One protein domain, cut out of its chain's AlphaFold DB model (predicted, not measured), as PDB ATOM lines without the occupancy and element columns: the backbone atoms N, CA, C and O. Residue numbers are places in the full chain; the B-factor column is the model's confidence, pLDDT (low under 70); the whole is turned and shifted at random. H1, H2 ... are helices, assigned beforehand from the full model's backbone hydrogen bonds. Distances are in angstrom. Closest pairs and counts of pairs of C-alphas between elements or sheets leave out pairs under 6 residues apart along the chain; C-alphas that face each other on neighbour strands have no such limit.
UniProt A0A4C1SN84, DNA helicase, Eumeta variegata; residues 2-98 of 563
ATOM      1  N   CYS A   2     -50.288 -21.765 -71.901       21.20
ATOM      2  CA  CYS A   2     -51.491 -21.795 -71.062       21.20
ATOM      3  C   CYS A   2     -52.607 -20.906 -71.646       21.20
ATOM      4  O   CYS A   2     -52.380 -19.754 -72.019       21.20
ATOM      5  N   SER A   3     -53.816 -21.463 -71.746       22.94
ATOM      6  CA  SER A   3     -54.939 -20.953 -72.545       22.94
ATOM      7  C   SER A   3     -55.786 -19.857 -71.885       22.94
ATOM      8  O   SER A   3     -56.711 -19.352 -72.522       22.94
ATOM      9  N   SER A   4     -55.467 -19.386 -70.680       24.52
ATOM     10  CA  SER A   4     -56.449 -18.675 -69.841       24.52
ATOM     11  C   SER A   4     -55.981 -17.289 -69.389       24.52
ATOM     12  O   SER A   4     -55.364 -17.157 -68.347       24.52
ATOM     13  N   CYS A   5     -56.273 -16.255 -70.187       28.05
ATOM     14  CA  CYS A   5     -56.224 -14.825 -69.838       28.05
ATOM     15  C   CYS A   5     -56.748 -13.986 -71.018       28.05
ATOM     16  O   CYS A   5     -56.068 -13.791 -72.029       28.05
ATOM     17  N   SER A   6     -58.002 -13.568 -70.914       33.56
ATOM     18  CA  SER A   6     -58.762 -12.778 -71.883       33.56
ATOM     19  C   SER A   6     -58.494 -11.283 -71.702       33.56
ATOM     20  O   SER A   6     -58.922 -10.706 -70.710       33.56
ATOM     21  N   GLY A   7     -57.835 -10.657 -72.678       28.73
ATOM     22  CA  GLY A   7     -57.627  -9.211 -72.736       28.73
ATOM     23  C   GLY A   7     -57.067  -8.793 -74.099       28.73
ATOM     24  O   GLY A   7     -56.332  -9.546 -74.731       28.73
ATOM     25  N   HIS A   8     -57.470  -7.619 -74.577       32.75
ATOM     26  CA  HIS A   8     -57.409  -7.124 -75.963       32.75
ATOM     27  C   HIS A   8     -56.007  -6.830 -76.557       32.75
ATOM     28  O   HIS A   8     -55.876  -6.057 -77.507       32.75
ATOM     29  N   HIS A   9     -54.944  -7.474 -76.077       40.78
ATOM     30  CA  HIS A   9     -53.669  -7.531 -76.797       40.78
ATOM     31  C   HIS A   9     -53.595  -8.831 -77.579       40.78
ATOM     32  O   HIS A   9     -53.300  -9.874 -77.010       40.78
ATOM     33  N   ARG A  10     -53.956  -8.733 -78.872       46.88
ATOM     34  CA  ARG A  10     -53.869  -9.754 -79.935       46.88
ATOM     35  C   ARG A  10     -53.413 -11.126 -79.427       46.88
ATOM     36  O   ARG A  10     -52.275 -11.535 -79.647       46.88
ATOM     37  N   ARG A  11     -54.337 -11.862 -78.799       50.28
ATOM     38  CA  ARG A  11     -54.222 -13.316 -78.750       50.28
ATOM     39  C   ARG A  11     -54.091 -13.774 -80.192       50.28
ATOM     40  O   ARG A  11     -54.911 -13.407 -81.033       50.28
ATOM     41  N   LEU A  12     -53.041 -14.529 -80.486       61.84
ATOM     42  CA  LEU A  12     -53.001 -15.267 -81.734       61.84
ATOM     43  C   LEU A  12     -54.096 -16.328 -81.612       61.84
ATOM     44  O   LEU A  12     -53.961 -17.282 -80.850       61.84
ATOM     45  N   ASP A  13     -55.221 -16.087 -82.281       73.12
ATOM     46  CA  ASP A  13     -56.313 -17.050 -82.406       73.12
ATOM     47  C   ASP A  13     -55.735 -18.406 -82.875       73.12
ATOM     48  O   ASP A  13     -54.806 -18.406 -83.695       73.12
ATOM     49  N   PRO A  14     -56.240 -19.558 -82.390       80.44
ATOM     50  CA  PRO A  14     -55.893 -20.876 -82.922       80.44
ATOM     51  C   PRO A  14     -55.798 -20.944 -84.456       80.44
ATOM     52  O   PRO A  14     -54.898 -21.592 -84.993       80.44
ATOM     53  N   ILE A  15     -56.667 -20.228 -85.177       84.75
ATOM     54  CA  ILE A  15     -56.646 -20.128 -86.641       84.75
ATOM     55  C   ILE A  15     -55.393 -19.392 -87.129       84.75
ATOM     56  O   ILE A  15     -54.736 -19.845 -88.069       84.75
ATOM     57  N   VAL A  16     -55.033 -18.275 -86.495       84.19
ATOM     58  CA  VAL A  16     -53.827 -17.500 -86.821       84.19
ATOM     59  C   VAL A  16     -52.571 -18.331 -86.558       84.19
ATOM     60  O   VAL A  16     -51.670 -18.343 -87.395       84.19
ATOM     61  N   LEU A  17     -52.530 -19.084 -85.455       84.94
ATOM     62  CA  LEU A  17     -51.424 -19.996 -85.145       84.94
ATOM     63  C   LEU A  17     -51.326 -21.152 -86.143       84.94
ATOM     64  O   LEU A  17     -50.228 -21.496 -86.579       84.94
ATOM     65  N   ARG A  18     -52.459 -21.734 -86.551       86.94
ATOM     66  CA  ARG A  18     -52.483 -22.799 -87.564       86.94
ATOM     67  C   ARG A  18     -52.000 -22.290 -88.921       86.94
ATOM     68  O   ARG A  18     -51.185 -22.953 -89.555       86.94
ATOM     69  N   ARG A  19     -52.457 -21.104 -89.344       88.44
ATOM     70  CA  ARG A  19     -51.997 -20.445 -90.579       88.44
ATOM     71  C   ARG A  19     -50.507 -20.127 -90.523       88.44
ATOM     72  O   ARG A  19     -49.804 -20.380 -91.492       88.44
ATOM     73  N   PHE A  20     -50.024 -19.638 -89.383       90.25
ATOM     74  CA  PHE A  20     -48.603 -19.392 -89.162       90.25
ATOM     75  C   PHE A  20     -47.775 -20.674 -89.282       90.25
ATOM     76  O   PHE A  20     -46.848 -20.715 -90.081       90.25
ATOM     77  N   ARG A  21     -48.152 -21.746 -88.573       90.81
ATOM     78  CA  ARG A  21     -47.465 -23.045 -88.652       90.81
ATOM     79  C   ARG A  21     -47.443 -23.605 -90.074       90.81
ATOM     80  O   ARG A  21     -46.410 -24.097 -90.513       90.81
ATOM     81  N   ALA A  22     -48.557 -23.503 -90.801       90.12
ATOM     82  CA  ALA A  22     -48.628 -23.922 -92.198       90.12
ATOM     83  C   ALA A  22     -47.698 -23.091 -93.098       90.12
ATOM     84  O   ALA A  22     -46.990 -23.659 -93.924       90.12
ATOM     85  N   ALA A  23     -47.658 -21.770 -92.906       90.19
ATOM     86  CA  ALA A  23     -46.790 -20.877 -93.667       90.19
ATOM     87  C   ALA A  23     -45.298 -21.130 -93.386       90.19
ATOM     88  O   ALA A  23     -44.523 -21.224 -94.333       90.19
ATOM     89  N   VAL A  24     -44.912 -21.313 -92.116       91.25
ATOM     90  CA  VAL A  24     -43.537 -21.675 -91.723       91.25
ATOM     91  C   VAL A  24     -43.143 -23.010 -92.352       91.25
ATOM     92  O   VAL A  24     -42.098 -23.101 -92.986       91.25
ATOM     93  N   ARG A  25     -44.005 -24.031 -92.250       91.69
ATOM     94  CA  ARG A  25     -43.746 -25.357 -92.827       91.69
ATOM     95  C   ARG A  25     -43.592 -25.310 -94.346       91.69
ATOM     96  O   ARG A  25     -42.702 -25.957 -94.885       91.69
ATOM     97  N   LEU A  26     -44.443 -24.554 -95.035       91.50
ATOM     98  CA  LEU A  26     -44.376 -24.407 -96.488       91.50
ATOM     99  C   LEU A  26     -43.115 -23.652 -96.928       91.50
ATOM    100  O   LEU A  26     -42.493 -24.030 -97.919       91.50
ATOM    101  N   GLY A  27     -42.742 -22.589 -96.208       88.81
ATOM    102  CA  GLY A  27     -41.498 -21.853 -96.446       88.81
ATOM    103  C   GLY A  27     -40.275 -22.750 -96.270       88.81
ATOM    104  O   GLY A  27     -39.432 -22.820 -97.161       88.81
ATOM    105  N   GLU A  28     -40.248 -23.516 -95.182       91.56
ATOM    106  CA  GLU A  28     -39.183 -24.470 -94.883       91.56
ATOM    107  C   GLU A  28     -39.070 -25.579 -95.931       91.56
ATOM    108  O   GLU A  28     -37.979 -25.856 -96.409       91.56
ATOM    109  N   GLN A  29     -40.184 -26.181 -96.359       91.25
ATOM    110  CA  GLN A  29     -40.178 -27.196 -97.421       91.25
ATOM    111  C   GLN A  29     -39.586 -26.663 -98.729       91.25
ATOM    112  O   GLN A  29     -38.876 -27.378 -99.434       91.25
ATOM    113  N   ARG A  30     -39.868 -25.398 -99.061       89.62
ATOM    114  CA  ARG A  30     -39.305 -24.747-100.249       89.62
ATOM    115  C   ARG A  30     -37.813 -24.471-100.095       89.62
ATOM    116  O   ARG A  30     -37.100 -24.639-101.077       89.62
ATOM    117  N   ALA A  31     -37.360 -24.040 -98.918       88.88
ATOM    118  CA  ALA A  31     -35.944 -23.800 -98.640       88.88
ATOM    119  C   ALA A  31     -35.151 -25.115 -98.640       88.88
ATOM    120  O   ALA A  31     -34.195 -25.254 -99.394       88.88
ATOM    121  N   ALA A  32     -35.635 -26.122 -97.911       91.38
ATOM    122  CA  ALA A  32     -35.037 -27.450 -97.830       91.38
ATOM    123  C   ALA A  32     -34.883 -28.112 -99.210       91.38
ATOM    124  O   ALA A  32     -33.834 -28.668 -99.515       91.38
ATOM    125  N   ARG A  33     -35.886 -27.967-100.092       91.75
ATOM    126  CA  ARG A  33     -35.812 -28.461-101.477       91.75
ATOM    127  C   ARG A  33     -34.780 -27.724-102.336       91.75
ATOM    128  O   ARG A  33     -34.232 -28.333-103.244       91.75
ATOM    129  N   ARG A  34     -34.550 -26.425-102.107       91.19
ATOM    130  CA  ARG A  34     -33.528 -25.644-102.836       91.19
ATOM    131  C   ARG A  34     -32.114 -25.965-102.366       91.19
ATOM    132  O   ARG A  34     -31.189 -25.872-103.157       91.19
ATOM    133  N   GLU A  35     -31.976 -26.296-101.091       92.81
ATOM    134  CA  GLU A  35     -30.702 -26.554-100.413       92.81
ATOM    135  C   GLU A  35     -30.378 -28.058-100.316       92.81
ATOM    136  O   GLU A  35     -29.419 -28.418 -99.646       92.81
ATOM    137  N   GLU A  36     -31.189 -28.927-100.938       91.44
ATOM    138  CA  GLU A  36     -31.068 -30.399-100.904       91.44
ATOM    139  C   GLU A  36     -30.866 -30.978 -99.492       91.44
ATOM    140  O   GLU A  36     -30.145 -31.952 -99.280       91.44
ATOM    141  N   ARG A  37     -31.541 -30.385 -98.505       93.62
ATOM    142  CA  ARG A  37     -31.471 -30.791 -97.096       93.62
ATOM    143  C   ARG A  37     -32.808 -31.310 -96.588       93.62
ATOM    144  O   ARG A  37     -33.864 -31.058 -97.170       93.62
ATOM    145  N   GLU A  38     -32.778 -31.981 -95.445       90.69
ATOM    146  CA  GLU A  38     -33.996 -32.373 -94.740       90.69
ATOM    147  C   GLU A  38     -34.736 -31.159 -94.157       90.69
ATOM    148  O   GLU A  38     -34.148 -30.122 -93.829       90.69
ATOM    149  N   THR A  39     -36.062 -31.281 -94.039       89.31
ATOM    150  CA  THR A  39     -36.906 -30.243 -93.437       89.31
ATOM    151  C   THR A  39     -36.767 -30.243 -91.926       89.31
ATOM    152  O   THR A  39     -37.020 -31.259 -91.279       89.31
ATOM    153  N   ARG A  40     -36.473 -29.076 -91.361       90.25
ATOM    154  CA  ARG A  40     -36.373 -28.864 -89.919       90.25
ATOM    155  C   ARG A  40     -37.742 -28.824 -89.249       90.25
ATOM    156  O   ARG A  40     -38.773 -28.545 -89.873       90.25
ATOM    157  N   GLY A  41     -37.748 -29.070 -87.942       89.94
ATOM    158  CA  GLY A  41     -38.948 -28.947 -87.121       89.94
ATOM    159  C   GLY A  41     -39.436 -27.496 -87.036       89.94
ATOM    160  O   GLY A  41     -38.647 -26.555 -86.999       89.94
ATOM    161  N   ILE A  42     -40.755 -27.293 -86.947       87.75
ATOM    162  CA  ILE A  42     -41.326 -25.942 -86.780       87.75
ATOM    163  C   ILE A  42     -40.826 -25.298 -85.484       87.75
ATOM    164  O   ILE A  42     -40.504 -24.113 -85.478       87.75
ATOM    165  N   ASP A  43     -40.766 -26.065 -84.397       88.50
ATOM    166  CA  ASP A  43     -40.347 -25.543 -83.097       88.50
ATOM    167  C   ASP A  43     -38.873 -25.104 -83.139       88.50
ATOM    168  O   ASP A  43     -38.546 -24.021 -82.666       88.50
ATOM    169  N   GLU A  44     -38.017 -25.858 -83.829       90.31
ATOM    170  CA  GLU A  44     -36.614 -25.505 -84.075       90.31
ATOM    171  C   GLU A  44     -36.470 -24.218 -84.906       90.31
ATOM    172  O   GLU A  44     -35.632 -23.367 -84.614       90.31
ATOM    173  N   LEU A  45     -37.311 -24.030 -85.928       88.38
ATOM    174  CA  LEU A  45     -37.336 -22.798 -86.728       88.38
ATOM    175  C   LEU A  45     -37.770 -21.585 -85.905       88.38
ATOM    176  O   LEU A  45     -37.212 -20.499 -86.060       88.38
ATOM    177  N   VAL A  46     -38.760 -21.761 -85.026       88.56
ATOM    178  CA  VAL A  46     -39.224 -20.695 -84.131       88.56
ATOM    179  C   VAL A  46     -38.147 -20.343 -83.106       88.56
ATOM    180  O   VAL A  46     -37.913 -19.158 -82.889       88.56
ATOM    181  N   VAL A  47     -37.468 -21.333 -82.521       89.88
ATOM    182  CA  VAL A  47     -36.343 -21.110 -81.595       89.88
ATOM    183  C   VAL A  47     -35.209 -20.361 -82.296       89.88
ATOM    184  O   VAL A  47     -34.814 -19.297 -81.827       89.88
ATOM    185  N   ALA A  48     -34.776 -20.818 -83.474       88.06
ATOM    186  CA  ALA A  48     -33.718 -20.158 -84.244       88.06
ATOM    187  C   ALA A  48     -34.056 -18.696 -84.600       88.06
ATOM    188  O   ALA A  48     -33.177 -17.837 -84.677       88.06
ATOM    189  N   ALA A  49     -35.336 -18.388 -84.813       87.62
ATOM    190  CA  ALA A  49     -35.788 -17.022 -85.056       87.62
ATOM    191  C   ALA A  49     -35.838 -16.157 -83.791       87.62
ATOM    192  O   ALA A  49     -35.708 -14.937 -83.882       87.62
ATOM    193  N   ILE A  50     -36.038 -16.765 -82.620       88.12
ATOM    194  CA  ILE A  50     -35.946 -16.072 -81.332       88.12
ATOM    195  C   ILE A  50     -34.487 -15.735 -81.012       88.12
ATOM    196  O   ILE A  50     -34.211 -14.636 -80.538       88.12
ATOM    197  N   GLU A  51     -33.557 -16.632 -81.338       88.12
ATOM    198  CA  GLU A  51     -32.114 -16.426 -81.159       88.12
ATOM    199  C   GLU A  51     -31.538 -15.331 -82.074       88.12
ATOM    200  O   GLU A  51     -30.521 -14.723 -81.743       88.12
ATOM    201  N   ARG A  52     -32.184 -15.046 -83.215       85.19
ATOM    202  CA  ARG A  52     -31.730 -14.059 -84.213       85.19
ATOM    203  C   ARG A  52     -32.782 -12.962 -84.448       85.19
ATOM    204  O   ARG A  52     -33.386 -12.909 -85.520       85.19
ATOM    205  N   PRO A  53     -32.998 -12.047 -83.484       76.81
ATOM    206  CA  PRO A  53     -34.062 -11.033 -83.543       76.81
ATOM    207  C   PRO A  53     -33.902  -9.998 -84.672       76.81
ATOM    208  O   PRO A  53     -34.890  -9.384 -85.105       76.81
ATOM    209  N   GLU A  54     -32.666  -9.798 -85.134       75.50
ATOM    210  CA  GLU A  54     -32.308  -8.835 -86.181       75.50
ATOM    211  C   GLU A  54     -32.773  -9.304 -87.569       75.50
ATOM    212  O   GLU A  54     -33.053  -8.477 -88.440       75.50
ATOM    213  N   ALA A  55     -32.926 -10.622 -87.749       73.88
ATOM    214  CA  ALA A  55     -33.303 -11.243 -89.009       73.88
ATOM    215  C   ALA A  55     -34.718 -10.844 -89.471       73.88
ATOM    216  O   ALA A  55     -35.559 -10.343 -88.707       73.88
ATOM    217  N   GLU A  56     -34.985 -11.071 -90.758       73.44
ATOM    218  CA  GLU A  56     -36.326 -10.929 -91.315       73.44
ATOM    219  C   GLU A  56     -37.325 -11.854 -90.594       73.44
ATOM    220  O   GLU A  56     -36.957 -12.936 -90.126       73.44
ATOM    221  N   PRO A  57     -38.605 -11.448 -90.464       75.19
ATOM    222  CA  PRO A  57     -39.618 -12.315 -89.875       75.19
ATOM    223  C   PRO A  57     -39.697 -13.640 -90.646       75.19
ATOM    224  O   PRO A  57     -39.860 -13.608 -91.861       75.19
ATOM    225  N   ILE A  58     -39.699 -14.784 -89.942       82.25
ATOM    226  CA  ILE A  58     -39.822 -16.134 -90.550       82.25
ATOM    227  C   ILE A  58     -40.946 -16.186 -91.596       82.25
ATOM    228  O   ILE A  58     -40.837 -16.826 -92.637       82.25
ATOM    229  N   VAL A  59     -42.059 -15.521 -91.280       85.19
ATOM    230  CA  VAL A  59     -43.197 -15.311 -92.173       85.19
ATOM    231  C   VAL A  59     -43.702 -13.895 -91.947       85.19
ATOM    232  O   VAL A  59     -44.001 -13.535 -90.802       85.19
ATOM    233  N   ASP A  60     -43.896 -13.121 -93.016       85.06
ATOM    234  CA  ASP A  60     -44.552 -11.817 -92.914       85.06
ATOM    235  C   ASP A  60     -46.054 -11.973 -92.625       85.06
ATOM    236  O   ASP A  60     -46.923 -12.047 -93.489       85.06
ATOM    237  N   SER A  61     -46.358 -12.110 -91.340       85.56
ATOM    238  CA  SER A  61     -47.699 -12.306 -90.810       85.56
ATOM    239  C   SER A  61     -47.799 -11.691 -89.418       85.56
ATOM    240  O   SER A  61     -46.795 -11.401 -88.765       85.56
ATOM    241  N   ALA A  62     -49.023 -11.520 -88.911       81.75
ATOM    242  CA  ALA A  62     -49.229 -11.032 -87.547       81.75
ATOM    243  C   ALA A  62     -48.535 -11.917 -86.492       81.75
ATOM    244  O   ALA A  62     -47.969 -11.390 -85.536       81.75
ATOM    245  N   ALA A  63     -48.538 -13.240 -86.688       85.19
ATOM    246  CA  ALA A  63     -47.848 -14.189 -85.819       85.19
ATOM    247  C   ALA A  63     -46.322 -14.094 -85.950       85.19
ATOM    248  O   ALA A  63     -45.640 -14.021 -84.934       85.19
ATOM    249  N   GLY A  64     -45.781 -14.001 -87.170       86.62
ATOM    250  CA  GLY A  64     -44.338 -13.830 -87.374       86.62
ATOM    251  C   GLY A  64     -43.803 -12.530 -86.766       86.62
ATOM    252  O   GLY A  64     -42.765 -12.533 -86.106       86.62
ATOM    253  N   ARG A  65     -44.560 -11.428 -86.865       85.81
ATOM    254  CA  ARG A  65     -44.237 -10.171 -86.164       85.81
ATOM    255  C   ARG A  65     -44.293 -10.310 -84.640       85.81
ATOM    256  O   ARG A  65     -43.511  -9.660 -83.952       85.81
ATOM    257  N   ALA A  66     -45.189 -11.145 -84.107       86.00
ATOM    258  CA  ALA A  66     -45.236 -11.442 -82.676       86.00
ATOM    259  C   ALA A  66     -44.006 -12.247 -82.222       86.00
ATOM    260  O   ALA A  66     -43.404 -11.882 -81.216       86.00
ATOM    261  N   VAL A  67     -43.579 -13.261 -82.988       87.75
ATOM    262  CA  VAL A  67     -42.333 -14.006 -82.715       87.75
ATOM    263  C   VAL A  67     -41.132 -13.063 -82.722       87.75
ATOM    264  O   VAL A  67     -40.373 -13.048 -81.761       87.75
ATOM    265  N   ARG A  68     -41.006 -12.195 -83.735       87.44
ATOM    266  CA  ARG A  68     -39.915 -11.207 -83.794       87.44
ATOM    267  C   ARG A  68     -39.930 -10.239 -82.610       87.44
ATOM    268  O   ARG A  68     -38.879  -9.864 -82.104       87.44
ATOM    269  N   ARG A  69     -41.115  -9.829 -82.144       87.94
ATOM    270  CA  ARG A  69     -41.236  -9.006 -80.933       87.94
ATOM    271  C   ARG A  69     -40.710  -9.757 -79.712       87.94
ATOM    272  O   ARG A  69     -39.900  -9.197 -78.990       87.94
ATOM    273  N   ILE A  70     -41.121 -11.010 -79.515       90.50
ATOM    274  CA  ILE A  70     -40.629 -11.859 -78.417       90.50
ATOM    275  C   ILE A  70     -39.107 -12.033 -78.504       90.50
ATOM    276  O   ILE A  70     -38.435 -11.885 -77.491       90.50
ATOM    277  N   ALA A  71     -38.562 -12.252 -79.703       91.38
ATOM    278  CA  ALA A  71     -37.123 -12.348 -79.945       91.38
ATOM    279  C   ALA A  71     -36.369 -11.094 -79.469       91.38
ATOM    280  O   ALA A  71     -35.380 -11.187 -78.747       91.38
ATOM    281  N   ARG A  72     -36.865  -9.899 -79.822       91.50
ATOM    282  CA  ARG A  72     -36.266  -8.623 -79.393       91.50
ATOM    283  C   ARG A  72     -36.296  -8.446 -77.877       91.50
ATOM    284  O   ARG A  72     -35.306  -8.000 -77.305       91.50
ATOM    285  N   LEU A  73     -37.406  -8.817 -77.239       93.56
ATOM    286  CA  LEU A  73     -37.541  -8.780 -75.782       93.56
ATOM    287  C   LEU A  73     -36.563  -9.745 -75.101       93.56
ATOM    288  O   LEU A  73     -35.837  -9.345 -74.197       93.56
ATOM    289  N   ALA A  74     -36.506 -10.992 -75.575       92.19
ATOM    290  CA  ALA A  74     -35.597 -12.007 -75.058       92.19
ATOM    291  C   ALA A  74     -34.132 -11.579 -75.213       92.19
ATOM    292  O   ALA A  74     -33.360 -11.698 -74.269       92.19
ATOM    293  N   SER A  75     -33.766 -11.007 -76.363       93.44
ATOM    294  CA  SER A  75     -32.420 -10.481 -76.605       93.44
ATOM    295  C   SER A  75     -32.067  -9.303 -75.694       93.44
ATOM    296  O   SER A  75     -30.946  -9.239 -75.194       93.44
ATOM    297  N   ALA A  76     -33.012  -8.395 -75.419       94.69
ATOM    298  CA  ALA A  76     -32.792  -7.299 -74.475       94.69
ATOM    299  C   ALA A  76     -32.467  -7.811 -73.065       94.69
ATOM    300  O   ALA A  76     -31.488  -7.361 -72.472       94.69
ATOM    301  N   GLY A  77     -33.226  -8.794 -72.572       94.69
ATOM    302  CA  GLY A  77     -32.941  -9.443 -71.292       94.69
ATOM    303  C   GLY A  77     -31.631 -10.238 -71.308       94.69
ATOM    304  O   GLY A  77     -30.807 -10.087 -70.411       94.69
ATOM    305  N   ALA A  78     -31.396 -11.030 -72.357       93.00
ATOM    306  CA  ALA A  78     -30.201 -11.861 -72.489       93.00
ATOM    307  C   ALA A  78     -28.910 -11.036 -72.449       93.00
ATOM    308  O   ALA A  78     -27.967 -11.441 -71.778       93.00
ATOM    309  N   ARG A  79     -28.878  -9.859 -73.095       94.38
ATOM    310  CA  ARG A  79     -27.717  -8.955 -73.048       94.38
ATOM    311  C   ARG A  79     -27.383  -8.502 -71.628       94.38
ATOM    312  O   ARG A  79     -26.213  -8.499 -71.258       94.38
ATOM    313  N   VAL A  80     -28.394  -8.132 -70.840       96.06
ATOM    314  CA  VAL A  80     -28.197  -7.687 -69.451       96.06
ATOM    315  C   VAL A  80     -27.755  -8.852 -68.573       96.06
ATOM    316  O   VAL A  80     -26.772  -8.729 -67.849       96.06
ATOM    317  N   SER A  81     -28.404 -10.006 -68.711       93.44
ATOM    318  CA  SER A  81     -28.036 -11.213 -67.969       93.44
ATOM    319  C   SER A  81     -26.608 -11.677 -68.287       93.44
ATOM    320  O   SER A  81     -25.840 -11.952 -67.368       93.44
ATOM    321  N   SER A  82     -26.195 -11.680 -69.562       94.56
ATOM    322  CA  SER A  82     -24.822 -12.038 -69.954       94.56
ATOM    323  C   SER A  82     -23.765 -11.057 -69.451       94.56
ATOM    324  O   SER A  82     -22.606 -11.428 -69.306       94.56
ATOM    325  N   ALA A  83     -24.157  -9.810 -69.177       95.69
ATOM    326  CA  ALA A  83     -23.283  -8.797 -68.599       95.69
ATOM    327  C   ALA A  83     -23.195  -8.889 -67.061       95.69
ATOM    328  O   ALA A  83     -22.570  -8.032 -66.443       95.69
ATOM    329  N   GLY A  84     -23.815  -9.902 -66.442       92.69
ATOM    330  CA  GLY A  84     -23.859 -10.059 -64.987       92.69
ATOM    331  C   GLY A  84     -24.902  -9.177 -64.298       92.69
ATOM    332  O   GLY A  84     -24.813  -8.968 -63.092       92.69
ATOM    333  N   GLY A  85     -25.872  -8.642 -65.046       92.62
ATOM    334  CA  GLY A  85     -26.961  -7.852 -64.482       92.62
ATOM    335  C   GLY A  85     -27.890  -8.682 -63.599       92.62
ATOM    336  O   GLY A  85     -28.091  -9.882 -63.803       92.62
ATOM    337  N   THR A  86     -28.492  -8.016 -62.625       92.44
ATOM    338  CA  THR A  86     -29.446  -8.610 -61.688       92.44
ATOM    339  C   THR A  86     -30.733  -9.076 -62.395       92.44
ATOM    340  O   THR A  86     -31.073  -8.589 -63.487       92.44
ATOM    341  N   PRO A  87     -31.507 -10.004 -61.797       92.69
ATOM    342  CA  PRO A  87     -32.822 -10.380 -62.313       92.69
ATOM    343  C   PRO A  87     -33.751  -9.179 -62.531       92.69
ATOM    344  O   PRO A  87     -34.452  -9.120 -63.547       92.69
ATOM    345  N   ARG A  88     -33.739  -8.192 -61.625       93.56
ATOM    346  CA  ARG A  88     -34.544  -6.971 -61.751       93.56
ATOM    347  C   ARG A  88     -34.104  -6.087 -62.914       93.56
ATOM    348  O   ARG A  88     -34.965  -5.598 -63.645       93.56
ATOM    349  N   GLU A  89     -32.803  -5.907 -63.133       94.88
ATOM    350  CA  GLU A  89     -32.282  -5.176 -64.302       94.88
ATOM    351  C   GLU A  89     -32.625  -5.893 -65.613       94.88
ATOM    352  O   GLU A  89     -33.014  -5.260 -66.597       94.88
ATOM    353  N   THR A  90     -32.559  -7.227 -65.612       95.62
ATOM    354  CA  THR A  90     -32.966  -8.060 -66.751       95.62
ATOM    355  C   THR A  90     -34.451  -7.869 -67.070       95.62
ATOM    356  O   THR A  90     -34.816  -7.656 -68.230       95.62
ATOM    357  N   LEU A  91     -35.320  -7.876 -66.051       95.25
ATOM    358  CA  LEU A  91     -36.746  -7.586 -66.219       95.25
ATOM    359  C   LEU A  91     -36.980  -6.157 -66.722       95.25
ATOM    360  O   LEU A  91     -37.831  -5.949 -67.586       95.25
ATOM    361  N   TRP A  92     -36.224  -5.183 -66.215       95.56
ATOM    362  CA  TRP A  92     -36.320  -3.797 -66.664       95.56
ATOM    363  C   TRP A  92     -35.991  -3.655 -68.153       95.56
ATOM    364  O   TRP A  92     -36.764  -3.038 -68.882       95.56
ATOM    365  N   ALA A  93     -34.926  -4.299 -68.640       96.31
ATOM    366  CA  ALA A  93     -34.572  -4.278 -70.059       96.31
ATOM    367  C   ALA A  93     -35.648  -4.916 -70.953       96.31
ATOM    368  O   ALA A  93     -35.932  -4.418 -72.045       96.31
ATOM    369  N   ILE A  94     -36.288  -5.992 -70.484       95.62
ATOM    370  CA  ILE A  94     -37.437  -6.604 -71.169       95.62
ATOM    371  C   ILE A  94     -38.633  -5.640 -71.176       95.62
ATOM    372  O   ILE A  94     -39.299  -5.475 -72.200       95.62
ATOM    373  N   TRP A  95     -38.924  -5.003 -70.042       94.75
ATOM    374  CA  TRP A  95     -40.043  -4.078 -69.902       94.75
ATOM    375  C   TRP A  95     -39.883  -2.842 -70.793       94.75
ATOM    376  O   TRP A  95     -40.810  -2.506 -71.532       94.75
ATOM    377  N   ASP A  96     -38.708  -2.217 -70.794       94.38
ATOM    378  CA  ASP A  96     -38.406  -1.040 -71.609       94.38
ATOM    379  C   ASP A  96     -38.510  -1.347 -73.114       94.38
ATOM    380  O   ASP A  96     -39.252  -0.684 -73.846       94.38
ATOM    381  N   ALA A  97     -37.909  -2.459 -73.558       93.06
ATOM    382  CA  ALA A  97     -37.966  -2.916 -74.950       93.06
ATOM    383  C   ALA A  97     -39.387  -3.269 -75.436       93.06
ATOM    384  O   ALA A  97     -39.630  -3.407 -76.641       93.06
ATOM    385  N   SER A  98     -40.347  -3.441 -74.522       92.62
ATOM    386  CA  SER A  98     -41.744  -3.707 -74.873       92.62
ATOM    387  C   SER A  98     -42.500  -2.465 -75.335       92.62
ATOM    388  O   SER A  98     -43.475  -2.599 -76.083       92.62
TER     389      SER A  98
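Overview. This is residues 2 to 98 of the 563 residues of the protein "DNA helicase" of Eumeta variegata (UniProt A0A4C1SN84). Two long helices, H1 and H3, make a wide V, with the start of H3 close to the first half of H1, and the short helix H2 sits in the opening between them. H4 folds back beside the far part of H3 as a helical hairpin, and of the tail before H1, residues 4 to 9 stick out free. The printed part has 97 residues with four named helices, H1, H2, H3 and H4 in chain order, and no named strand; its class is all helix. It is loose, with a radius of gyration of the C-alphas of 15.7 A, and spans 45 by 34 by 20 A.

Along the chain. Find C-alpha 14 at (-55.893, -20.876, -82.922); from there H1, residues 14 to 34, runs 30.3 A to C-alpha 34 at (-33.528, -25.644, -102.836). H3, residues 62 to 82, also has 21 residues and runs 30.1 A from C-alpha 62 at (-49.229, -11.032, -87.547). Between them in the chain look for H2, residues 42 to 51, 14.4 A long. H4, residues 87 to 98, covers 16.8 A and ends at C-alpha 98 at (-41.744, -3.707, -74.873).

Arrangement. Start at H3, the hub, which touches the three other helices. With residues 62 to 64 alone it touches residues 16 to 20 of H1, about perpendicular at 81 degrees; the closest C-alphas are those of Phe 20 and Ala 63, 6.2 A apart. Farther along, its residues 67 to 75 touch H2 at a steep tilt of 48 degrees, the same way, and there the closest C-alphas, of Ile 50 and Ala 71, are 4.1 A apart. Its residues 72 to 81 touch H4, closest at the C-alphas of Gly 77 and Thr 90, 4.7 A apart. This hairpin has a shallow tilt of 33 degrees, only just short of steep, opposite ways. H1, with residues 21 to 25, only just touches H2, with 3 pairs of C-alphas within 8 A; the closest are those of Arg 25 and Ile 42, 6.5 A apart, and the lines are about perpendicular at 88 degrees. H4 is apart from H1 and from H2. The helix packing is mostly crossed, with one of four touching pairs at a shallow tilt. In the backbones of H1, H2 and H4 every O i to N i+4 pair is within hydrogen-bond range; in H3, 16 of 17 are.

Size, cuts and confidence. Look to Glu 36 and Arg 88 for the two C-alphas farthest apart, 45.8 A. The printed part has no cut. The link from H3 to H4 is tight, and those from H1 to H2 and from H2 to H3 are short. The mean pLDDT of the printed part is 83.2, and residues 2 to 12 are under 70.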